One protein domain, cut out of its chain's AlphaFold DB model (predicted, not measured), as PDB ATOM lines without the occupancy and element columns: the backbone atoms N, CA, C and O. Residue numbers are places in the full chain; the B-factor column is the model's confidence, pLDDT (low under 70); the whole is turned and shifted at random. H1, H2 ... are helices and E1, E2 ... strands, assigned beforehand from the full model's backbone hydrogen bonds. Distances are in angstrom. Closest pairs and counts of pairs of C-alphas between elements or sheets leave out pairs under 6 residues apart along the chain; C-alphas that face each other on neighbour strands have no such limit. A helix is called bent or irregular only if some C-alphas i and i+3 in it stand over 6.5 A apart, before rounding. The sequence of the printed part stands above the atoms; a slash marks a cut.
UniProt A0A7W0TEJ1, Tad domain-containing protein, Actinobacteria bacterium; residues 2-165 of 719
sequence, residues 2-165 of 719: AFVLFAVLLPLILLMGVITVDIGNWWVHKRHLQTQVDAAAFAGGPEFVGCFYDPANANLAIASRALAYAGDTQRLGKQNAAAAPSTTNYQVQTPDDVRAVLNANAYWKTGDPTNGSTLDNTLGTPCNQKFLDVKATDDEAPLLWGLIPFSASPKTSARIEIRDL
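This is residues 2 to 165 of the 719 residues of the protein "Tad domain-containing protein" of Actinobacteria bacterium (UniProt A0A7W0TEJ1). One very long helix, H1, runs along one face of a small, twisted three-stranded sheet, and its residues 2 to 14 stick out as a free arm. At the other end of H1 the chain folds back into the shorter H2, which lies beside it on the same face, making two layers, helices over one face of a sheet; the short H3 packs on H2. The 164 printed residues hold four named helices and three named strands in the order H1 H2 H3 E1 H4 E2 E3; the sheet's order is E1 E2 E3, antiparallel throughout, and the class is mixed, helices and strands. The whole is a loose rod, with a radius of gyration of the C-alphas of 19.7 A and spans of 78 by 35 by 25 A.

H1, residues 2 to 52, is only just irregular, with C-alphas 43 and 46 6.9 A apart, and has a kink of 37 degrees near residue 46. H2, residues 55 to 70, forms a helical hairpin with H1, at a shallow tilt of 25 degrees, opposite ways; H1 touches it with residues 36 to 51 alone, and the closest C-alphas, of Ala 40 and Ala 66, are 4.2 A apart. H2 is the hub, and touches H3, residues 76 to 79, with the C-alphas of Ser 64 and Leu 76 closest at 6.0 A. E1, residues 98 to 102, is an edge strand, and H2 lies over it at a height of 8.3 A over the sheet. H4, residues 126 to 129, only grazes the sheet and touches H2, with the C-alphas of Pro 55 and Cys 127 closest at 5.9 A. E2, residues 131 to 138, is antiparallel to E1, with N 99 and O 137 at 2.8 A. E3, residues 155 to 165, forms a hairpin with E2, with N 134 and O 158 at 2.8 A. H1 lies over E2 and E3 at a height of 5.6 A, along the strands. In H2 every O i to N i+4 pair is within hydrogen-bond range, in H1 38 of 47; H3 and H4 are too short for such a pair.

H1 begins at C-alpha 2, (21.214, 7.825, -96.734), and is 76.5 A long. H2 measures 21.9 A, E1 13.2 A and E2 23.1 A. E3 measures 31.4 A and ends at C-alpha 165, (14.423, -5.602, -28.025).

The C-alphas farthest apart, of Ala 2 and Tyr 53, are 78.5 A apart. The printed part has no cut. The links H3 to E1, E1 to H4 and E2 to E3 are long. The mean pLDDT of the printed part is 80.4; residues 2 to 3, 73 to 96, 115 and 146 to 150 are under 70.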
ATOM      1  N   ALA A   2      21.439   8.892 -97.729       64.50
ATOM      2  CA  ALA A   2      21.214   7.825 -96.734       64.50
ATOM      3  C   ALA A   2      22.490   7.081 -96.271       64.50
ATOM      4  O   ALA A   2      22.670   6.866 -95.079       64.50
ATOM      5  N   PHE A   3      23.421   6.773 -97.183       69.25
ATOM      6  CA  PHE A   3      24.699   6.127 -96.830       69.25
ATOM      7  C   PHE A   3      25.629   7.005 -95.982       69.25
ATOM      8  O   PHE A   3      26.339   6.489 -95.127       69.25
ATOM      9  N   VAL A   4      25.611   8.325 -96.191       76.19
ATOM     10  CA  VAL A   4      26.445   9.269 -95.425       76.19
ATOM     11  C   VAL A   4      25.894   9.426 -94.010       76.19
ATOM     12  O   VAL A   4      26.656   9.404 -93.053       76.19
ATOM     13  N   LEU A   5      24.565   9.499 -93.868       79.38
ATOM     14  CA  LEU A   5      23.905   9.512 -92.563       79.38
ATOM     15  C   LEU A   5      24.179   8.211 -91.788       79.38
ATOM     16  O   LEU A   5      24.531   8.264 -90.616       79.38
ATOM     17  N   PHE A   6      24.080   7.053 -92.448       83.31
ATOM     18  CA  PHE A   6      24.368   5.755 -91.830       83.31
ATOM     19  C   PHE A   6      25.836   5.623 -91.396       83.31
ATOM     20  O   PHE A   6      26.106   5.175 -90.285       83.31
ATOM     21  N   ALA A   7      26.780   6.079 -92.227       81.56
ATOM     22  CA  ALA A   7      28.210   6.058 -91.914       81.56
ATOM     23  C   ALA A   7      28.586   6.942 -90.710       81.56
ATOM     24  O   ALA A   7      29.570   6.655 -90.035       81.56
ATOM     25  N   VAL A   8      27.809   7.993 -90.427       83.75
ATOM     26  CA  VAL A   8      28.017   8.881 -89.270       83.75
ATOM     27  C   VAL A   8      27.251   8.401 -88.030       83.75
ATOM     28  O   VAL A   8      27.774   8.480 -86.922       83.75
ATOM     29  N   LEU A   9      26.032   7.877 -88.192       86.94
ATOM     30  CA  LEU A   9      25.206   7.420 -87.069       86.94
ATOM     31  C   LEU A   9      25.674   6.088 -86.480       86.94
ATOM     32  O   LEU A   9      25.581   5.908 -85.271       86.94
ATOM     33  N   LEU A  10      26.183   5.161 -87.297       86.06
ATOM     34  CA  LEU A  10      26.592   3.842 -86.810       86.06
ATOM     35  C   LEU A  10      27.712   3.925 -85.746       86.06
ATOM     36  O   LEU A  10      27.532   3.337 -84.680       86.06
ATOM     37  N   PRO A  11      28.811   4.687 -85.937       85.38
ATOM     38  CA  PRO A  11      29.823   4.870 -84.892       85.38
ATOM     39  C   PRO A  11      29.282   5.555 -83.632       85.38
ATOM     40  O   PRO A  11      29.667   5.181 -82.530       85.38
ATOM     41  N   LEU A  12      28.370   6.525 -83.779       85.81
ATOM     42  CA  LEU A  12      27.761   7.230 -82.647       85.81
ATOM     43  C   LEU A  12      26.884   6.296 -81.800       85.81
ATOM     44  O   LEU A  12      26.970   6.312 -80.576       85.81
ATOM     45  N   ILE A  13      26.071   5.459 -82.449       87.06
ATOM     46  CA  ILE A  13      25.218   4.469 -81.777       87.06
ATOM     47  C   ILE A  13      26.077   3.416 -81.070       87.06
ATOM     48  O   ILE A  13      25.779   3.057 -79.935       87.06
ATOM     49  N   LEU A  14      27.161   2.954 -81.702       86.00
ATOM     50  CA  LEU A  14      28.099   2.018 -81.077       86.00
ATOM     51  C   LEU A  14      28.806   2.642 -79.865       86.00
ATOM     52  O   LEU A  14      28.891   1.997 -78.825       86.00
ATOM     53  N   LEU A  15      29.239   3.904 -79.960       83.81
ATOM     54  CA  LEU A  15      29.839   4.640 -78.842       83.81
ATOM     55  C   LEU A  15      28.853   4.794 -77.674       83.81
ATOM     56  O   LEU A  15      29.206   4.524 -76.530       83.81
ATOM     57  N   MET A  16      27.605   5.181 -77.955       85.00
ATOM     58  CA  MET A  16      26.548   5.246 -76.941       85.00
ATOM     59  C   MET A  16      26.261   3.876 -76.316       85.00
ATOM     60  O   MET A  16      26.047   3.791 -75.108       85.00
ATOM     61  N   GLY A  17      26.269   2.809 -77.120       84.75
ATOM     62  CA  GLY A  17      26.103   1.437 -76.648       84.75
ATOM     63  C   GLY A  17      27.207   1.028 -75.673       84.75
ATOM     64  O   GLY A  17      26.904   0.545 -74.589       84.75
ATOM     65  N   VAL A  18      28.468   1.305 -76.014       84.38
ATOM     66  CA  VAL A  18      29.625   1.065 -75.137       84.38
ATOM     67  C   VAL A  18      29.493   1.826 -73.818       84.38
ATOM     68  O   VAL A  18      29.584   1.213 -72.761       84.38
ATOM     69  N   ILE A  19      29.202   3.131 -73.871       82.62
ATOM     70  CA  ILE A  19      29.038   3.960 -72.665       82.62
ATOM     71  C   ILE A  19      27.916   3.416 -71.776       82.62
ATOM     72  O   ILE A  19      28.069   3.338 -70.562       82.62
ATOM     73  N   THR A  20      26.792   3.012 -72.373       85.56
ATOM     74  CA  THR A  20      25.658   2.449 -71.626       85.56
ATOM     75  C   THR A  20      26.044   1.148 -70.922       85.56
ATOM     76  O   THR A  20      25.646   0.927 -69.781       85.56
ATOM     77  N   VAL A  21      26.829   0.298 -71.585       84.69
ATOM     78  CA  VAL A  21      27.308  -0.965 -71.015       84.69
ATOM     79  C   VAL A  21      28.320  -0.727 -69.892       84.69
ATOM     80  O   VAL A  21      28.199  -1.359 -68.847       84.69
ATOM     81  N   ASP A  22      29.256   0.214 -70.053       81.94
ATOM     82  CA  ASP A  22      30.229   0.562 -69.007       81.94
ATOM     83  C   ASP A  22      29.540   1.180 -67.769       81.94
ATOM     84  O   ASP A  22      29.831   0.785 -66.640       81.94
ATOM     85  N   ILE A  23      28.550   2.065 -67.954       82.69
ATOM     86  CA  ILE A  23      27.726   2.596 -66.847       82.69
ATOM     87  C   ILE A  23      26.917   1.477 -66.177       82.69
ATOM     88  O   ILE A  23      26.806   1.437 -64.950       82.69
ATOM     89  N   GLY A  24      26.355   0.561 -66.971       82.56
ATOM     90  CA  GLY A  24      25.665  -0.621 -66.462       82.56
ATOM     91  C   GLY A  24      26.581  -1.484 -65.594       82.56
ATOM     92  O   GLY A  24      26.160  -1.926 -64.526       82.56
ATOM     93  N   ASN A  25      27.845  -1.651 -65.997       83.25
ATOM     94  CA  ASN A  25      28.847  -2.358 -65.205       83.25
ATOM     95  C   ASN A  25      29.095  -1.662 -63.858       83.25
ATOM     96  O   ASN A  25      29.046  -2.313 -62.818       83.25
ATOM     97  N   TRP A  26      29.253  -0.333 -63.833       84.56
ATOM     98  CA  TRP A  26      29.414   0.409 -62.571       84.56
ATOM     99  C   TRP A  26      28.220   0.261 -61.627       84.56
ATOM    100  O   TRP A  26      28.400   0.172 -60.412       84.56
ATOM    101  N   TRP A  27      26.999   0.231 -62.165       85.19
ATOM    102  CA  TRP A  27      25.798   0.015 -61.357       85.19
ATOM    103  C   TRP A  27      25.784  -1.380 -60.719       85.19
ATOM    104  O   TRP A  27      25.460  -1.511 -59.538       85.19
ATOM    105  N   VAL A  28      26.190  -2.409 -61.471       86.44
ATOM    106  CA  VAL A  28      26.337  -3.782 -60.962       86.44
ATOM    107  C   VAL A  28      27.409  -3.849 -59.870       86.44
ATOM    108  O   VAL A  28      27.137  -4.380 -58.796       86.44
ATOM    109  N   HIS A  29      28.573  -3.230 -60.090       84.62
ATOM    110  CA  HIS A  29      29.636  -3.125 -59.086       84.62
ATOM    111  C   HIS A  29      29.150  -2.432 -57.805       84.62
ATOM    112  O   HIS A  29      29.325  -2.970 -56.716       84.62
ATOM    113  N   LYS A  30      28.443  -1.298 -57.913       86.88
ATOM    114  CA  LYS A  30      27.868  -0.611 -56.744       86.88
ATOM    115  C   LYS A  30      26.892  -1.501 -55.967       86.88
ATOM    116  O   LYS A  30      26.902  -1.481 -54.740       86.88
ATOM    117  N   ARG A  31      26.046  -2.272 -56.656       88.06
ATOM    118  CA  ARG A  31      25.086  -3.180 -56.011       88.06
ATOM    119  C   ARG A  31      25.784  -4.343 -55.301       88.06
ATOM    120  O   ARG A  31      25.393  -4.673 -54.188       88.06
ATOM    121  N   HIS A  32      26.811  -4.934 -55.911       87.44
ATOM    122  CA  HIS A  32      27.627  -5.955 -55.247       87.44
ATOM    123  C   HIS A  32      28.363  -5.390 -54.032       87.44
ATOM    124  O   HIS A  32      28.370  -6.023 -52.980       87.44
ATOM    125  N   LEU A  33      28.892  -4.170 -54.149       87.31
ATOM    126  CA  LEU A  33      29.530  -3.468 -53.042       87.31
ATOM    127  C   LEU A  33      28.543  -3.210 -51.892       87.31
ATOM    128  O   LEU A  33      28.917  -3.372 -50.735       87.31
ATOM    129  N   GLN A  34      27.280  -2.866 -52.191       90.62
ATOM    130  CA  GLN A  34      26.231  -2.723 -51.171       90.62
ATOM    131  C   GLN A  34      26.012  -4.041 -50.425       90.62
ATOM    132  O   GLN A  34      26.123  -4.095 -49.208       90.62
ATOM    133  N   THR A  35      25.801  -5.136 -51.160       88.50
ATOM    134  CA  THR A  35      25.615  -6.462 -50.553       88.50
ATOM    135  C   THR A  35      26.824  -6.894 -49.714       88.50
ATOM    136  O   THR A  35      26.657  -7.594 -48.719       88.50
ATOM    137  N   GLN A  36      28.040  -6.475 -50.079       87.75
ATOM    138  CA  GLN A  36      29.245  -6.719 -49.283       87.75
ATOM    139  C   GLN A  36      29.265  -5.930 -47.971       87.75
ATOM    140  O   GLN A  36      29.559  -6.528 -46.937       87.75
ATOM    141  N   VAL A  37      28.953  -4.629 -47.980       90.56
ATOM    142  CA  VAL A  37      28.935  -3.838 -46.734       90.56
ATOM    143  C   VAL A  37      27.788  -4.238 -45.815       90.56
ATOM    144  O   VAL A  37      28.016  -4.323 -44.614       90.56
ATOM    145  N   ASP A  38      26.609  -4.572 -46.352       90.50
ATOM    146  CA  ASP A  38      25.474  -5.051 -45.552       90.50
ATOM    147  C   ASP A  38      25.844  -6.367 -44.863       90.50
ATOM    148  O   ASP A  38      25.690  -6.520 -43.653       90.50
ATOM    149  N   ALA A  39      26.415  -7.307 -45.626       87.94
ATOM    150  CA  ALA A  39      26.883  -8.578 -45.091       87.94
ATOM    151  C   ALA A  39      28.011  -8.390 -44.069       87.94
ATOM    152  O   ALA A  39      28.054  -9.114 -43.080       87.94
ATOM    153  N   ALA A  40      28.914  -7.430 -44.279       88.88
ATOM    154  CA  ALA A  40      29.987  -7.111 -43.342       88.88
ATOM    155  C   ALA A  40      29.464  -6.518 -42.032       88.88
ATOM    156  O   ALA A  40      29.888  -6.951 -40.960       88.88
ATOM    157  N   ALA A  41      28.534  -5.565 -42.114       91.38
ATOM    158  CA  ALA A  41      27.920  -4.951 -40.948       91.38
ATOM    159  C   ALA A  41      27.141  -6.006 -40.147       91.38
ATOM    160  O   ALA A  41      27.413  -6.196 -38.963       91.38
ATOM    161  N   PHE A  42      26.282  -6.795 -40.804       88.56
ATOM    162  CA  PHE A  42      25.551  -7.881 -40.148       88.56
ATOM    163  C   PHE A  42      26.461  -8.969 -39.581       88.56
ATOM    164  O   PHE A  42      26.219  -9.445 -38.477       88.56
ATOM    165  N   ALA A  43      27.530  -9.355 -40.281       85.06
ATOM    166  CA  ALA A  43      28.441 -10.378 -39.781       85.06
ATOM    167  C   ALA A  43      29.192  -9.940 -38.516       85.06
ATOM    168  O   ALA A  43      29.552 -10.801 -37.720       85.06
ATOM    169  N   GLY A  44      29.423  -8.638 -38.321       85.88
ATOM    170  CA  GLY A  44      30.015  -8.097 -37.094       85.88
ATOM    171  C   GLY A  44      29.039  -7.989 -35.916       85.88
ATOM    172  O   GLY A  44      29.486  -7.931 -34.776       85.88
ATOM    173  N   GLY A  45      27.725  -8.002 -36.161       85.75
ATOM    174  CA  GLY A  45      26.688  -7.863 -35.129       85.75
ATOM    175  C   GLY A  45      26.742  -8.870 -33.973       85.75
ATOM    176  O   GLY A  45      26.714  -8.429 -32.827       85.75
ATOM    177  N   PRO A  46      26.880 -10.194 -34.204       79.62
ATOM    178  CA  PRO A  46      26.865 -11.168 -33.112       79.62
ATOM    179  C   PRO A  46      28.087 -11.033 -32.201       79.62
ATOM    180  O   PRO A  46      28.041 -11.417 -31.039       79.62
ATOM    181  N   GLU A  47      29.181 -10.468 -32.714       83.75
ATOM    182  CA  GLU A  47      30.434 -10.294 -31.979       83.75
ATOM    183  C   GLU A  47      30.343  -9.194 -30.906       83.75
ATOM    184  O   GLU A  47      31.208  -9.112 -30.032       83.75
ATOM    185  N   PHE A  48      29.275  -8.383 -30.911       85.75
ATOM    186  CA  PHE A  48      29.005  -7.419 -29.841       85.75
ATOM    187  C   PHE A  48      28.704  -8.077 -28.493       85.75
ATOM    188  O   PHE A  48      28.874  -7.420 -27.472       85.75
ATOM    189  N   VAL A  49      28.374  -9.376 -28.454       79.25
ATOM    190  CA  VAL A  49      28.310 -10.139 -27.194       79.25
ATOM    191  C   VAL A  49      29.622 -10.056 -26.400       79.25
ATOM    192  O   VAL A  49      29.625  -9.996 -25.175       79.25
ATOM    193  N   GLY A  50      30.758  -9.939 -27.093       78.06
ATOM    194  CA  GLY A  50      32.053  -9.739 -26.453       78.06
ATOM    195  C   GLY A  50      32.176  -8.414 -25.707       78.06
ATOM    196  O   GLY A  50      32.970  -8.314 -24.774       78.06
ATOM    197  N   CYS A  51      31.410  -7.392 -26.093       83.50
ATOM    198  CA  CYS A  51      31.517  -6.059 -25.514       83.50
ATOM    199  C   CYS A  51      31.068  -6.003 -24.048       83.50
ATOM    200  O   CYS A  51      31.507  -5.101 -23.338       83.50
ATOM    201  N   PHE A  52      30.261  -6.963 -23.588       75.81
ATOM    202  CA  PHE A  52      29.820  -7.056 -22.193       75.81
ATOM    203  C   PHE A  52      30.925  -7.559 -21.249       75.81
ATOM    204  O   PHE A  52      30.940  -7.207 -20.073       75.81
ATOM    205  N   TYR A  53      31.876  -8.350 -21.760       74.38
ATOM    206  CA  TYR A  53      32.861  -9.062 -20.937       74.38
ATOM    207  C   TYR A  53      34.304  -8.629 -21.223       74.38
ATOM    208  O   TYR A  53      35.082  -8.382 -20.302       74.38
ATOM    209  N   ASP A  54      34.672  -8.522 -22.501       78.94
ATOM    210  CA  ASP A  54      36.013  -8.150 -22.954       78.94
ATOM    211  C   ASP A  54      35.934  -7.236 -24.188       78.94
ATOM    212  O   ASP A  54      36.134  -7.677 -25.329       78.94
ATOM    213  N   PRO A  55      35.683  -5.928 -23.980       85.06
ATOM    214  CA  PRO A  55      35.566  -4.969 -25.070       85.06
ATOM    215  C   PRO A  55      36.791  -4.936 -25.990       85.06
ATOM    216  O   PRO A  55      36.667  -4.639 -27.178       85.06
ATOM    217  N   ALA A  56      37.992  -5.207 -25.473       84.75
ATOM    218  CA  ALA A  56      39.211  -5.136 -26.267       84.75
ATOM    219  C   ALA A  56      39.256  -6.263 -27.308       84.75
ATOM    220  O   ALA A  56      39.434  -5.990 -28.499       84.75
ATOM    221  N   ASN A  57      39.040  -7.508 -26.878       82.38
ATOM    222  CA  ASN A  57      39.019  -8.655 -27.785       82.38
ATOM    223  C   ASN A  57      37.762  -8.682 -28.664       82.38
ATOM    224  O   ASN A  57      37.844  -9.070 -29.830       82.38
ATOM    225  N   ALA A  58      36.629  -8.193 -28.160       84.38
ATOM    226  CA  ALA A  58      35.397  -8.054 -28.932       84.38
ATOM    227  C   ALA A  58      35.558  -7.099 -30.119       84.38
ATOM    228  O   ALA A  58      35.221  -7.450 -31.244       84.38
ATOM    229  N   ASN A  59      36.167  -5.926 -29.917       88.06
ATOM    230  CA  ASN A  59      36.432  -4.990 -31.015       88.06
ATOM    231  C   ASN A  59      37.301  -5.616 -32.122       88.06
ATOM    232  O   ASN A  59      37.082  -5.346 -33.304       88.06
ATOM    233  N   LEU A  60      38.269  -6.467 -31.757       84.69
ATOM    234  CA  LEU A  60      39.085  -7.207 -32.726       84.69
ATOM    235  C   LEU A  60      38.266  -8.264 -33.476       84.69
ATOM    236  O   LEU A  60      38.438  -8.422 -34.685       84.69
ATOM    237  N   ALA A  61      37.368  -8.964 -32.784       81.94
ATOM    238  CA  ALA A  61      36.482  -9.960 -33.375       81.94
ATOM    239  C   ALA A  61      35.469  -9.344 -34.343       81.94
ATOM    240  O   ALA A  61      35.386  -9.786 -35.490       81.94
ATOM    241  N   ILE A  62      34.793  -8.270 -33.921       87.31
ATOM    242  CA  ILE A  62      33.878  -7.470 -34.743       87.31
ATOM    243  C   ILE A  62      34.592  -7.040 -36.028       87.31
ATOM    244  O   ILE A  62      34.100  -7.288 -37.130       87.31
ATOM    245  N   ALA A  63      35.789  -6.456 -35.899       86.81
ATOM    246  CA  ALA A  63      36.570  -6.021 -37.049       86.81
ATOM    247  C   ALA A  63      36.955  -7.193 -37.963       86.81
ATOM    248  O   ALA A  63      36.713  -7.149 -39.168       86.81
ATOM    249  N   SER A  64      37.492  -8.275 -37.395       81.25
ATOM    250  CA  SER A  64      37.893  -9.457 -38.159       81.25
ATOM    251  C   SER A  64      36.718 -10.071 -38.923       81.25
ATOM    252  O   SER A  64      36.875 -10.467 -40.080       81.25
ATOM    253  N   ARG A  65      35.542 -10.167 -38.297       83.25
ATOM    254  CA  ARG A  65      34.355 -10.775 -38.899       83.25
ATOM    255  C   ARG A  65      33.761  -9.883 -39.983       83.25
ATOM    256  O   ARG A  65      33.476 -10.378 -41.071       83.25
ATOM    257  N   ALA A  66      33.688  -8.575 -39.745       88.19
ATOM    258  CA  ALA A  66      33.253  -7.611 -40.750       88.19
ATOM    259  C   ALA A  66      34.154  -7.643 -41.995       88.19
ATOM    260  O   ALA A  66      33.662  -7.731 -43.119       88.19
ATOM    261  N   LEU A  67      35.481  -7.663 -41.820       84.12
ATOM    262  CA  LEU A  67      36.428  -7.679 -42.940       84.12
ATOM    263  C   LEU A  67      36.368  -8.967 -43.776       84.12
ATOM    264  O   LEU A  67      36.507  -8.895 -45.000       84.12
ATOM    265  N   ALA A  68      36.096 -10.122 -43.154       79.25
ATOM    266  CA  ALA A  68      35.891 -11.392 -43.864       79.25
ATOM    267  C   ALA A  68      34.760 -11.311 -44.901       79.25
ATOM    268  O   ALA A  68      34.890 -11.828 -46.018       79.25
ATOM    269  N   TYR A  69      33.671 -10.631 -44.539       84.44
ATOM    270  CA  TYR A  69      32.483 -10.457 -45.376       84.44
ATOM    271  C   TYR A  69      32.554  -9.222 -46.283       84.44
ATOM    272  O   TYR A  69      31.925  -9.224 -47.340       84.44
ATOM    273  N   ALA A  70      33.365  -8.221 -45.929       82.56
ATOM    274  CA  ALA A  70      33.617  -7.039 -46.755       82.56
ATOM    275  C   ALA A  70      34.526  -7.315 -47.967       82.56
ATOM    276  O   ALA A  70      34.647  -6.463 -48.841       82.56
ATOM    277  N   GLY A  71      35.184  -8.480 -48.024       74.00
ATOM    278  CA  GLY A  71      36.074  -8.831 -49.137       74.00
ATOM    279  C   GLY A  71      37.539  -8.425 -48.955       74.00
ATOM    280  O   GLY A  71      38.319  -8.586 -49.890       74.00
ATOM    281  N   ASP A  72      37.946  -7.928 -47.781       71.38
ATOM    282  CA  ASP A  72      39.318  -7.454 -47.545       71.38
ATOM    283  C   ASP A  72      40.262  -8.598 -47.142       71.38
ATOM    284  O   ASP A  72      40.458  -8.917 -45.964       71.38
ATOM    285  N   THR A  73      40.887  -9.210 -48.144       64.25
ATOM    286  CA  THR A  73      41.857 -10.298 -47.973       64.25
ATOM    287  C   THR A  73      43.222  -9.850 -47.444       64.25
ATOM    288  O   THR A  73      43.991 -10.694 -46.976       64.25
ATOM    289  N   GLN A  74      43.540  -8.549 -47.454       65.00
ATOM    290  CA  GLN A  74      44.859  -8.046 -47.048       65.00
ATOM    291  C   GLN A  74      44.985  -7.807 -45.538       65.00
ATOM    292  O   GLN A  74      46.096  -7.869 -44.994       65.00
ATOM    293  N   ARG A  75      43.874  -7.524 -44.844       65.31
ATOM    294  CA  ARG A  75      43.871  -7.234 -43.398       65.31
ATOM    295  C   ARG A  75      43.567  -8.410 -42.479       65.31
ATOM    296  O   ARG A  75      44.077  -8.405 -41.357       65.31
ATOM    297  N   LEU A  76      42.800  -9.406 -42.927       56.12
ATOM    298  CA  LEU A  76      42.360 -10.534 -42.087       56.12
ATOM    299  C   LEU A  76      43.511 -11.220 -41.333       56.12
ATOM    300  O   LEU A  76      43.435 -11.391 -40.120       56.12
ATOM    301  N   GLY A  77      44.631 -11.496 -42.011       50.28
ATOM    302  CA  GLY A  77      45.802 -12.135 -41.394       50.28
ATOM    303  C   GLY A  77      46.667 -11.231 -40.499       50.28
ATOM    304  O   GLY A  77      47.613 -11.715 -39.884       50.28
ATOM    305  N   LYS A  78      46.391  -9.916 -40.431       51.53
ATOM    306  CA  LYS A  78      47.144  -8.950 -39.602       51.53
ATOM    307  C   LYS A  78      46.414  -8.551 -38.320       51.53
ATOM    308  O   LYS A  78      47.085  -8.245 -37.341       51.53
ATOM    309  N   GLN A  79      45.080  -8.534 -38.323       55.75
ATOM    310  CA  GLN A  79      44.280  -8.253 -37.122       55.75
ATOM    311  C   GLN A  79      44.080  -9.500 -36.248       55.75
ATOM    312  O   GLN A  79      43.985  -9.374 -35.033       55.75
ATOM    313  N   ASN A  80      44.113 -10.700 -36.841       53.03
ATOM    314  CA  ASN A  80      44.149 -11.962 -36.112       53.03
ATOM    315  C   ASN A  80      45.188 -12.899 -36.750       53.03
ATOM    316  O   ASN A  80      44.934 -13.517 -37.781       53.03
ATOM    317  N   ALA A  81      46.373 -13.009 -36.142       48.38
ATOM    318  CA  ALA A  81      47.483 -13.809 -36.678       48.38
ATOM    319  C   ALA A  81      47.170 -15.320 -36.789       48.38
ATOM    320  O   ALA A  81      47.910 -16.046 -37.451       48.38
ATOM    321  N   ALA A  82      46.089 -15.792 -36.154       46.69
ATOM    322  CA  ALA A  82      45.609 -17.170 -36.238       46.69
ATOM    323  C   ALA A  82      44.591 -17.405 -37.376       46.69
ATOM    324  O   ALA A  82      44.288 -18.558 -37.684       46.69
ATOM    325  N   ALA A  83      44.072 -16.351 -38.019       51.50
ATOM    326  CA  ALA A  83      43.119 -16.462 -39.121       51.50
ATOM    327  C   ALA A  83      43.850 -16.472 -40.475       51.50
ATOM    328  O   ALA A  83      44.547 -15.522 -40.837       51.50
ATOM    329  N   ALA A  84      43.688 -17.546 -41.253       49.91
ATOM    330  CA  ALA A  84      44.142 -17.557 -42.642       49.91
ATOM    331  C   ALA A  84      43.366 -16.485 -43.440       49.91
ATOM    332  O   ALA A  84      42.146 -16.410 -43.286       49.91
ATOM    333  N   PRO A  85      44.019 -15.669 -44.290       54.44
ATOM    334  CA  PRO A  85      43.327 -14.678 -45.106       54.44
ATOM    335  C   PRO A  85      42.431 -15.395 -46.121       54.44
ATOM    336  O   PRO A  85      42.897 -15.909 -47.136       54.44
ATOM    337  N   SER A  86      41.138 -15.466 -45.825       57.44
ATOM    338  CA  SER A  86      40.108 -15.957 -46.733       57.44
ATOM    339  C   SER A  86      38.915 -15.014 -46.661       57.44
ATOM    340  O   SER A  86      38.477 -14.629 -45.579       57.44
ATOM    341  N   THR A  87      38.403 -14.594 -47.816       66.50
ATOM    342  CA  THR A  87      37.129 -13.873 -47.864       66.50
ATOM    343  C   THR A  87      35.983 -14.870 -47.984       66.50
ATOM    344  O   THR A  87      36.114 -15.925 -48.610       66.50
ATOM    345  N   THR A  88      34.852 -14.553 -47.360       68.75
ATOM    346  CA  THR A  88      33.609 -15.325 -47.488       68.75
ATOM    347  C   THR A  88      32.721 -14.786 -48.620       68.75
ATOM    348  O   THR A  88      31.807 -15.478 -49.062       68.75
ATOM    349  N   ASN A  89      33.004 -13.585 -49.145       66.50
ATOM    350  CA  ASN A  89      32.164 -12.894 -50.124       66.50
ATOM    351  C   ASN A  89      32.947 -12.505 -51.397       66.50
ATOM    352  O   ASN A  89      33.480 -11.404 -51.513       66.50
ATOM    353  N   TYR A  90      32.966 -13.403 -52.388       64.75
ATOM    354  CA  TYR A  90      33.676 -13.233 -53.671       64.75
ATOM    355  C   TYR A  90      32.866 -12.488 -54.753       64.75
ATOM    356  O   TYR A  90      33.075 -12.711 -55.944       64.75
ATOM    357  N   GLN A  91      31.889 -11.655 -54.382       63.31
ATOM    358  CA  GLN A  91      30.979 -11.046 -55.364       63.31
ATOM    359  C   GLN A  91      31.638 -10.025 -56.311       63.31
ATOM    360  O   GLN A  91      31.083  -9.761 -57.376       63.31
ATOM    361  N   VAL A  92      32.824  -9.500 -55.981       61.75
ATOM    362  CA  VAL A  92      33.624  -8.640 -56.871       61.75
ATOM    363  C   VAL A  92      34.815  -9.452 -57.398       61.75
ATOM    364  O   VAL A  92      35.490 -10.144 -56.639       61.75
ATOM    365  N   GLN A  93      35.010  -9.447 -58.723       50.44
ATOM    366  CA  GLN A  93      35.786 -10.458 -59.466       50.44
ATOM    367  C   GLN A  93      37.310 -10.419 -59.251       50.44
ATOM    368  O   GLN A  93      38.001 -11.358 -59.652       50.44
ATOM    369  N   THR A  94      37.835  -9.378 -58.612       59.56
ATOM    370  CA  THR A  94      39.260  -9.200 -58.334       59.56
ATOM    371  C   THR A  94      39.484  -9.065 -56.824       59.56
ATOM    372  O   THR A  94      39.056  -8.084 -56.214       59.56
ATOM    373  N   PRO A  95      40.135 -10.057 -56.184       54.78
ATOM    374  CA  PRO A  95      40.644  -9.895 -54.829       54.78
ATOM    375  C   PRO A  95      41.556  -8.662 -54.775       54.78
ATOM    376  O   PRO A  95      42.398  -8.503 -55.655       54.78
ATOM    377  N   ASP A  96      41.397  -7.834 -53.742       60.31
ATOM    378  CA  ASP A  96      42.169  -6.616 -53.449       60.31
ATOM    379  C   ASP A  96      41.751  -5.288 -54.122       60.31
ATOM    380  O   ASP A  96      42.423  -4.293 -53.848       60.31
ATOM    381  N   ASP A  97      40.659  -5.195 -54.889       71.44
ATOM    382  CA  ASP A  97      40.163  -3.894 -55.414       71.44
ATOM    383  C   ASP A  97      39.144  -3.221 -54.475       71.44
ATOM    384  O   ASP A  97      38.998  -1.999 -54.441       71.44
ATOM    385  N   VAL A  98      38.483  -4.004 -53.619       79.44
ATOM    386  CA  VAL A  98      37.571  -3.480 -52.598       79.44
ATOM    387  C   VAL A  98      38.353  -3.063 -51.351       79.44
ATOM    388  O   VAL A  98      39.032  -3.862 -50.706       79.44
ATOM    389  N   ARG A  99      38.226  -1.787 -50.985       83.62
ATOM    390  CA  ARG A  99      38.844  -1.159 -49.814       83.62
ATOM    391  C   ARG A  99      37.773  -0.882 -48.767       83.62
ATOM    392  O   ARG A  99      36.989   0.056 -48.921       83.62
ATOM    393  N   ALA A 100      37.737  -1.683 -47.707       86.75
ATOM    394  CA  ALA A 100      36.852  -1.447 -46.570       86.75
ATOM    395  C   ALA A 100      37.510  -0.513 -45.536       86.75
ATOM    396  O   ALA A 100      38.732  -0.463 -45.427       86.75
ATOM    397  N   VAL A 101      36.729   0.193 -44.731       90.44
ATOM    398  CA  VAL A 101      37.160   0.880 -43.502       90.44
ATOM    399  C   VAL A 101      36.026   0.785 -42.483       90.44
ATOM    400  O   VAL A 101      34.854   0.818 -42.863       90.44
ATOM    401  N   LEU A 102      36.370   0.622 -41.207       92.06
ATOM    402  CA  LEU A 102      35.417   0.353 -40.126       92.06
ATOM    403  C   LEU A 102      35.324   1.543 -39.171       92.06
ATOM    404  O   LEU A 102      36.350   2.092 -38.782       92.06
ATOM    405  N   ASN A 103      34.119   1.942 -38.765       94.00
ATOM    406  CA  ASN A 103      33.865   3.082 -37.873       94.00
ATOM    407  C   ASN A 103      34.674   4.328 -38.266       94.00
ATOM    408  O   ASN A 103      35.301   4.985 -37.430       94.00
ATOM    409  N   ALA A 104      34.694   4.631 -39.565       92.31
ATOM    410  CA  ALA A 104      35.523   5.685 -40.128       92.31
ATOM    411  C   ALA A 104      34.705   6.935 -40.478       92.31
ATOM    412  O   ALA A 104      33.587   6.842 -40.980       92.31
ATOM    413  N   ASN A 105      35.269   8.130 -40.301       92.69
ATOM    414  CA  ASN A 105      34.618   9.381 -40.715       92.69
ATOM    415  C   ASN A 105      34.627   9.608 -42.242       92.69
ATOM    416  O   ASN A 105      33.894  10.458 -42.744       92.69
ATOM    417  N   ALA A 106      35.438   8.853 -42.986       91.12
ATOM    418  CA  ALA A 106      35.632   9.002 -44.421       91.12
ATOM    419  C   ALA A 106      35.752   7.641 -45.118       91.12
ATOM    420  O   ALA A 106      36.131   6.647 -44.506       91.12
ATOM    421  N   TYR A 107      35.452   7.620 -46.417       91.75
ATOM    422  CA  TYR A 107      35.784   6.499 -47.299       91.75
ATOM    423  C   TYR A 107      37.277   6.496 -47.623       91.75
ATOM    424  O   TYR A 107      37.895   7.563 -47.688       91.75
ATOM    425  N   TRP A 108      37.811   5.318 -47.931       90.75
ATOM    426  CA  TRP A 108      39.138   5.182 -48.522       90.75
ATOM    427  C   TRP A 108      39.252   5.993 -49.829       90.75
ATOM    428  O   TRP A 108      38.291   6.124 -50.600       90.75
ATOM    429  N   LYS A 109      40.428   6.570 -50.080       88.62
ATOM    430  CA  LYS A 109      40.765   7.264 -51.331       88.62
ATOM    431  C   LYS A 109      42.198   6.960 -51.757       88.62
ATOM    432  O   LYS A 109      43.065   6.661 -50.941       88.62
ATOM    433  N   THR A 110      42.472   7.155 -53.044       83.00
ATOM    434  CA  THR A 110      43.823   7.060 -53.601       83.00
ATOM    435  C   THR A 110      44.802   7.940 -52.816       83.00
ATOM    436  O   THR A 110      44.595   9.148 -52.669       83.00
ATOM    437  N   GLY A 111      45.874   7.326 -52.314       81.62
ATOM    438  CA  GLY A 111      46.861   7.954 -51.430       81.62
ATOM    439  C   GLY A 111      46.773   7.489 -49.974       81.62
ATOM    440  O   GLY A 111      47.754   7.639 -49.245       81.62
ATOM    441  N   ASP A 112      45.659   6.878 -49.570       84.88
ATOM    442  CA  ASP A 112      45.561   6.174 -48.295       84.88
ATOM    443  C   ASP A 112      46.271   4.807 -48.375       84.88
ATOM    444  O   ASP A 112      46.415   4.235 -49.463       84.88
ATOM    445  N   PRO A 113      46.719   4.239 -47.240       80.62
ATOM    446  CA  PRO A 113      47.254   2.882 -47.207       80.62
ATOM    447  C   PRO A 113      46.268   1.876 -47.812       80.62
ATOM    448  O   PRO A 113      45.075   1.920 -47.518       80.62
ATOM    449  N   THR A 114      46.755   0.936 -48.628       73.00
ATOM    450  CA  THR A 114      45.914  -0.062 -49.329       73.00
ATOM    451  C   THR A 114      45.113  -0.955 -48.386       73.00
ATOM    452  O   THR A 114      44.107  -1.532 -48.782       73.00
ATOM    453  N   ASN A 115      45.546  -1.052 -47.131       69.06
ATOM    454  CA  ASN A 115      44.874  -1.805 -46.088       69.06
ATOM    455  C   ASN A 115      43.867  -0.966 -45.284       69.06
ATOM    456  O   ASN A 115      43.294  -1.505 -44.358       69.06
ATOM    457  N   GLY A 116      43.697   0.337 -45.533       72.81
ATOM    458  CA  GLY A 116      42.694   1.187 -44.868       72.81
ATOM    459  C   GLY A 116      42.809   1.347 -43.340       72.81
ATOM    460  O   GLY A 116      42.095   2.159 -42.763       72.81
ATOM    461  N   SER A 117      43.729   0.643 -42.668       74.69
ATOM    462  CA  SER A 117      43.723   0.461 -41.207       74.69
ATOM    463  C   SER A 117      43.955   1.738 -40.404       74.69
ATOM    464  O   SER A 117      43.657   1.793 -39.218       74.69
ATOM    465  N   THR A 118      44.530   2.769 -41.021       80.69
ATOM    466  CA  THR A 118      44.749   4.077 -40.387       80.69
ATOM    467  C   THR A 118      43.484   4.929 -40.318       80.69
ATOM    468  O   THR A 118      43.499   5.975 -39.677       80.69
ATOM    469  N   LEU A 119      42.422   4.523 -41.019       84.94
ATOM    470  CA  LEU A 119      41.128   5.204 -41.049       84.94
ATOM    471  C   LEU A 119      40.116   4.563 -40.089       84.94
ATOM    472  O   LEU A 119      39.113   5.202 -39.756       84.94
ATOM    473  N   ASP A 120      40.390   3.330 -39.646       87.25
ATOM    474  CA  ASP A 120      39.510   2.573 -38.761       87.25
ATOM    475  C   ASP A 120      39.324   3.294 -37.412       87.25
ATOM    476  O   ASP A 120      40.256   3.893 -36.870       87.25
ATOM    477  N   ASN A 121      38.119   3.202 -36.847       89.31
ATOM    478  CA  ASN A 121      37.749   3.715 -35.523       89.31
ATOM    479  C   ASN A 121      37.962   5.226 -35.326       89.31
ATOM    480  O   ASN A 121      38.058   5.698 -34.192       89.31
ATOM    481  N   THR A 122      37.999   6.018 -36.399       91.88
ATOM    482  CA  THR A 122      38.030   7.490 -36.286       91.88
ATOM    483  C   THR A 122      36.725   8.072 -35.726       91.88
ATOM    484  O   THR A 122      36.726   9.212 -35.265       91.88
ATOM    485  N   LEU A 123      35.640   7.290 -35.710       90.75
ATOM    486  CA  LEU A 123      34.392   7.567 -34.986       90.75
ATOM    487  C   LEU A 123      34.345   6.921 -33.587       90.75
ATOM    488  O   LEU A 123      33.353   7.066 -32.888       90.75
ATOM    489  N   GLY A 124      35.401   6.221 -33.163       92.44
ATOM    490  CA  GLY A 124      35.429   5.405 -31.947       92.44
ATOM    491  C   GLY A 124      35.293   3.906 -32.229       92.44
ATOM    492  O   GLY A 124      34.923   3.486 -33.326       92.44
ATOM    493  N   THR A 125      35.636   3.085 -31.237       92.06
ATOM    494  CA  THR A 125      35.568   1.621 -31.350       92.06
ATOM    495  C   THR A 125      34.123   1.111 -31.260       92.06
ATOM    496  O   THR A 125      33.328   1.713 -30.533       92.06
ATOM    497  N   PRO A 126      33.778  -0.000 -31.942       92.31
ATOM    498  CA  PRO A 126      32.429  -0.564 -31.941       92.31
ATOM    499  C   PRO A 126      31.794  -0.707 -30.555       92.31
ATOM    500  O   PRO A 126      30.726  -0.149 -30.330       92.31
ATOM    501  N   CYS A 127      32.468  -1.339 -29.587       90.38
ATOM    502  CA  CYS A 127      31.897  -1.537 -28.249       90.38
ATOM    503  C   CYS A 127      31.582  -0.227 -27.510       90.38
ATOM    504  O   CYS A 127      30.613  -0.166 -26.766       90.38
ATOM    505  N   ASN A 128      32.384   0.826 -27.707       91.06
ATOM    506  CA  ASN A 128      32.145   2.120 -27.061       91.06
ATOM    507  C   ASN A 128      31.037   2.919 -27.758       91.06
ATOM    508  O   ASN A 128      30.401   3.774 -27.156       91.06
ATOM    509  N   GLN A 129      30.859   2.696 -29.058       91.44
ATOM    510  CA  GLN A 129      29.887   3.418 -29.870       91.44
ATOM    511  C   GLN A 129      28.547   2.689 -30.004       91.44
ATOM    512  O   GLN A 129      27.578   3.306 -30.426       91.44
ATOM    513  N   LYS A 130      28.488   1.397 -29.655       91.50
ATOM    514  CA  LYS A 130      27.315   0.520 -29.817       91.50
ATOM    515  C   LYS A 130      26.840   0.393 -31.276       91.50
ATOM    516  O   LYS A 130      25.715  -0.021 -31.537       91.50
ATOM    517  N   PHE A 131      27.714   0.721 -32.230       93.50
ATOM    518  CA  PHE A 131      27.463   0.575 -33.660       93.50
ATOM    519  C   PHE A 131      28.716   0.126 -34.412       93.50
ATOM    520  O   PHE A 131      29.853   0.431 -34.024       93.50
ATOM    521  N   LEU A 132      28.500  -0.572 -35.525       94.81
ATOM    522  CA  LEU A 132      29.524  -0.880 -36.517       94.81
ATOM    523  C   LEU A 132      29.124  -0.258 -37.854       94.81
ATOM    524  O   LEU A 132      28.123  -0.634 -38.451       94.81
ATOM    525  N   ASP A 133      29.945   0.665 -38.332       95.31
ATOM    526  CA  ASP A 133      29.825   1.353 -39.609       95.31
ATOM    527  C   ASP A 133      30.879   0.793 -40.570       95.31
ATOM    528  O   ASP A 133      32.081   0.928 -40.338       95.31
ATOM    529  N   VAL A 134      30.439   0.143 -41.642       93.31
ATOM    530  CA  VAL A 134      31.313  -0.406 -42.679       93.31
ATOM    531  C   VAL A 134      31.196   0.464 -43.916       93.31
ATOM    532  O   VAL A 134      30.127   0.589 -44.505       93.31
ATOM    533  N   LYS A 135      32.314   1.043 -44.349       92.75
ATOM    534  CA  LYS A 135      32.420   1.806 -45.597       92.75
ATOM    535  C   LYS A 135      33.315   1.051 -46.563       92.75
ATOM    536  O   LYS A 135      34.449   0.742 -46.215       92.75
ATOM    537  N   ALA A 136      32.846   0.802 -47.781       89.19
ATOM    538  CA  ALA A 136      33.646   0.180 -48.829       89.19
ATOM    539  C   ALA A 136      33.778   1.084 -50.057       89.19
ATOM    540  O   ALA A 136      32.880   1.860 -50.400       89.19
ATOM    541  N   THR A 137      34.934   0.987 -50.705       88.94
ATOM    542  CA  THR A 137      35.268   1.661 -51.962       88.94
ATOM    543  C   THR A 137      35.792   0.621 -52.939       88.94
ATOM    544  O   THR A 137      36.733  -0.087 -52.606       88.94
ATOM    545  N   ASP A 138      35.191   0.531 -54.119       86.38
ATOM    546  CA  ASP A 138      35.732  -0.247 -55.237       86.38
ATOM    547  C   ASP A 138      36.750   0.651 -55.964       86.38
ATOM    548  O   ASP A 138      36.395   1.689 -56.538       86.38
ATOM    549  N   ASP A 139      38.035   0.350 -55.779       78.50
ATOM    550  CA  ASP A 139      39.167   1.091 -56.329       78.50
ATOM    551  C   ASP A 139      39.463   0.561 -57.736       78.50
ATOM    552  O   ASP A 139      39.918  -0.561 -57.897       78.50
ATOM    553  N   GLU A 140      39.189   1.383 -58.752       75.75
ATOM    554  CA  GLU A 140      39.379   1.054 -60.175       75.75
ATOM    555  C   GLU A 140      38.405   0.021 -60.777       75.75
ATOM    556  O   GLU A 140      38.805  -0.828 -61.575       75.75
ATOM    557  N   ALA A 141      37.099   0.164 -60.511       77.06
ATOM    558  CA  ALA A 141      36.070  -0.681 -61.126       77.06
ATOM    559  C   ALA A 141      36.265  -0.802 -62.662       77.06
ATOM    560  O   ALA A 141      36.265   0.222 -63.371       77.06
ATOM    561  N   PRO A 142      36.426  -2.029 -63.204       71.75
ATOM    562  CA  PRO A 142      36.848  -2.237 -64.581       71.75
ATOM    563  C   PRO A 142      35.819  -1.711 -65.584       71.75
ATOM    564  O   PRO A 142      34.603  -1.829 -65.415       71.75
ATOM    565  N   LEU A 143      36.325  -1.154 -66.682       70.56
ATOM    566  CA  LEU A 143      35.527  -0.837 -67.863       70.56
ATOM    567  C   LEU A 143      35.456  -2.081 -68.745       70.56
ATOM    568  O   LEU A 143      36.491  -2.680 -69.036       70.56
ATOM    569  N   LEU A 144      34.265  -2.449 -69.223       73.94
ATOM    570  CA  LEU A 144      34.102  -3.652 -70.043       73.94
ATOM    571  C   LEU A 144      34.798  -3.495 -71.403       73.94
ATOM    572  O   LEU A 144      35.311  -4.467 -71.957       73.94
ATOM    573  N   TRP A 145      34.837  -2.269 -71.932       70.12
ATOM    574  CA  TRP A 145      35.435  -1.971 -73.237       70.12
ATOM    575  C   TRP A 145      36.682  -1.081 -73.173       70.12
ATOM    576  O   TRP A 145      37.373  -0.949 -74.181       70.12
ATOM    577  N   GLY A 146      36.980  -0.460 -72.024       68.12
ATOM    578  CA  GLY A 146      38.184   0.367 -71.828       68.12
ATOM    579  C   GLY A 146      38.279   1.609 -72.727       68.12
ATOM    580  O   GLY A 146      39.357   2.175 -72.886       68.12
ATOM    581  N   LEU A 147      37.170   2.027 -73.348       69.38
ATOM    582  CA  LEU A 147      37.131   3.123 -74.328       69.38
ATOM    583  C   LEU A 147      36.951   4.509 -73.687       69.38
ATOM    584  O   LEU A 147      37.024   5.526 -74.381       69.38
ATOM    585  N   ILE A 148      36.723   4.557 -72.374       68.06
ATOM    586  CA  ILE A 148      36.494   5.776 -71.600       68.06
ATOM    587  C   ILE A 148      37.737   6.045 -70.726       68.06
ATOM    588  O   ILE A 148      38.164   5.151 -70.002       68.06
ATOM    589  N   PRO A 149      38.348   7.247 -70.754       67.00
ATOM    590  CA  PRO A 149      39.619   7.527 -70.075       67.00
ATOM    591  C   PRO A 149      39.459   7.856 -68.578       67.00
ATOM    592  O   PRO A 149      40.204   8.678 -68.044       67.00
ATOM    593  N   PHE A 150      38.469   7.272 -67.902       69.38
ATOM    594  CA  PHE A 150      38.291   7.405 -66.457       69.38
ATOM    595  C   PHE A 150      37.727   6.114 -65.859       69.38
ATOM    596  O   PHE A 150      36.797   5.527 -66.408       69.38
ATOM    597  N   SER A 151      38.291   5.686 -64.730       70.12
ATOM    598  CA  SER A 151      37.742   4.626 -63.887       70.12
ATOM    599  C   SER A 151      36.753   5.233 -62.891       70.12
ATOM    600  O   SER A 151      36.963   6.331 -62.366       70.12
ATOM    601  N   ALA A 152      35.638   4.546 -62.652       76.12
ATOM    602  CA  ALA A 152      34.746   4.909 -61.562       76.12
ATOM    603  C   ALA A 152      35.278   4.308 -60.257       76.12
ATOM    604  O   ALA A 152      35.837   3.215 -60.261       76.12
ATOM    605  N   SER A 153      35.041   5.001 -59.143       83.44
ATOM    606  CA  SER A 153      35.259   4.453 -57.803       83.44
ATOM    607  C   SER A 153      33.939   4.468 -57.026       83.44
ATOM    608  O   SER A 153      33.631   5.449 -56.335       83.44
ATOM    609  N   PRO A 154      33.077   3.451 -57.232       86.81
ATOM    610  CA  PRO A 154      31.853   3.279 -56.463       86.81
ATOM    611  C   PRO A 154      32.138   3.223 -54.961       86.81
ATOM    612  O   PRO A 154      33.092   2.591 -54.511       86.81
ATOM    613  N   LYS A 155      31.278   3.880 -54.183       90.69
ATOM    614  CA  LYS A 155      31.353   3.932 -52.722       90.69
ATOM    615  C   LYS A 155      30.013   3.565 -52.134       90.69
ATOM    616  O   LYS A 155      28.977   3.973 -52.672       90.69
ATOM    617  N   THR A 156      30.048   2.834 -51.031       92.12
ATOM    618  CA  THR A 156      28.847   2.541 -50.263       92.12
ATOM    619  C   THR A 156      29.145   2.197 -48.808       92.12
ATOM    620  O   THR A 156      30.282   1.882 -48.454       92.12
ATOM    621  N   SER A 157      28.134   2.314 -47.961       93.81
ATOM    622  CA  SER A 157      28.214   2.056 -46.534       93.81
ATOM    623  C   SER A 157      26.993   1.313 -46.027       93.81
ATOM    624  O   SER A 157      25.920   1.403 -46.616       93.81
ATOM    625  N   ALA A 158      27.191   0.631 -44.911       94.75
ATOM    626  CA  ALA A 158      26.152   0.037 -44.094       94.75
ATOM    627  C   ALA A 158      26.518   0.250 -42.630       94.75
ATOM    628  O   ALA A 158      27.703   0.221 -42.277       94.75
ATOM    629  N   ARG A 159      25.518   0.446 -41.776       94.81
ATOM    630  CA  ARG A 159      25.718   0.533 -40.335       94.81
ATOM    631  C   ARG A 159      24.766  -0.406 -39.627       94.81
ATOM    632  O   ARG A 159      23.597  -0.468 -39.980       94.81
ATOM    633  N   ILE A 160      25.270  -1.099 -38.614       93.94
ATOM    634  CA  ILE A 160      24.425  -1.736 -37.609       93.94
ATOM    635  C   ILE A 160      24.519  -0.989 -36.282       93.94
ATOM    636  O   ILE A 160      25.603  -0.544 -35.905       93.94
ATOM    637  N   GLU A 161      23.404  -0.891 -35.577       93.06
ATOM    638  CA  GLU A 161      23.303  -0.433 -34.190       93.06
ATOM    639  C   GLU A 161      22.831  -1.589 -33.310       93.06
ATOM    640  O   GLU A 161      22.050  -2.431 -33.757       93.06
ATOM    641  N   ILE A 162      23.318  -1.649 -32.070       90.94
ATOM    642  CA  ILE A 162      22.837  -2.613 -31.077       90.94
ATOM    643  C   ILE A 162      21.773  -1.928 -30.228       90.94
ATOM    644  O   ILE A 162      22.079  -1.004 -29.470       90.94
ATOM    645  N   ARG A 163      20.530  -2.371 -30.392       89.75
ATOM    646  CA  ARG A 163      19.337  -1.770 -29.790       89.75
ATOM    647  C   ARG A 163      18.641  -2.760 -28.870       89.75
ATOM    648  O   ARG A 163      18.762  -3.972 -29.079       89.75
ATOM    649  N   ASP A 164      17.925  -2.224 -27.890       88.25
ATOM    650  CA  ASP A 164      17.074  -3.028 -27.014       88.25
ATOM    651  C   ASP A 164      15.964  -3.696 -27.837       88.25
ATOM    652  O   ASP A 164      15.546  -3.200 -28.887       88.25
ATOM    653  N   LEU A 165      15.503  -4.858 -27.390       88.38
ATOM    654  CA  LEU A 165      14.423  -5.602 -28.025       88.38
ATOM    655  C   LEU A 165      13.067  -5.014 -27.612       88.38
ATOM    656  O   LEU A 165      12.645  -5.217 -26.484       88.38
TER     657      LEU A 165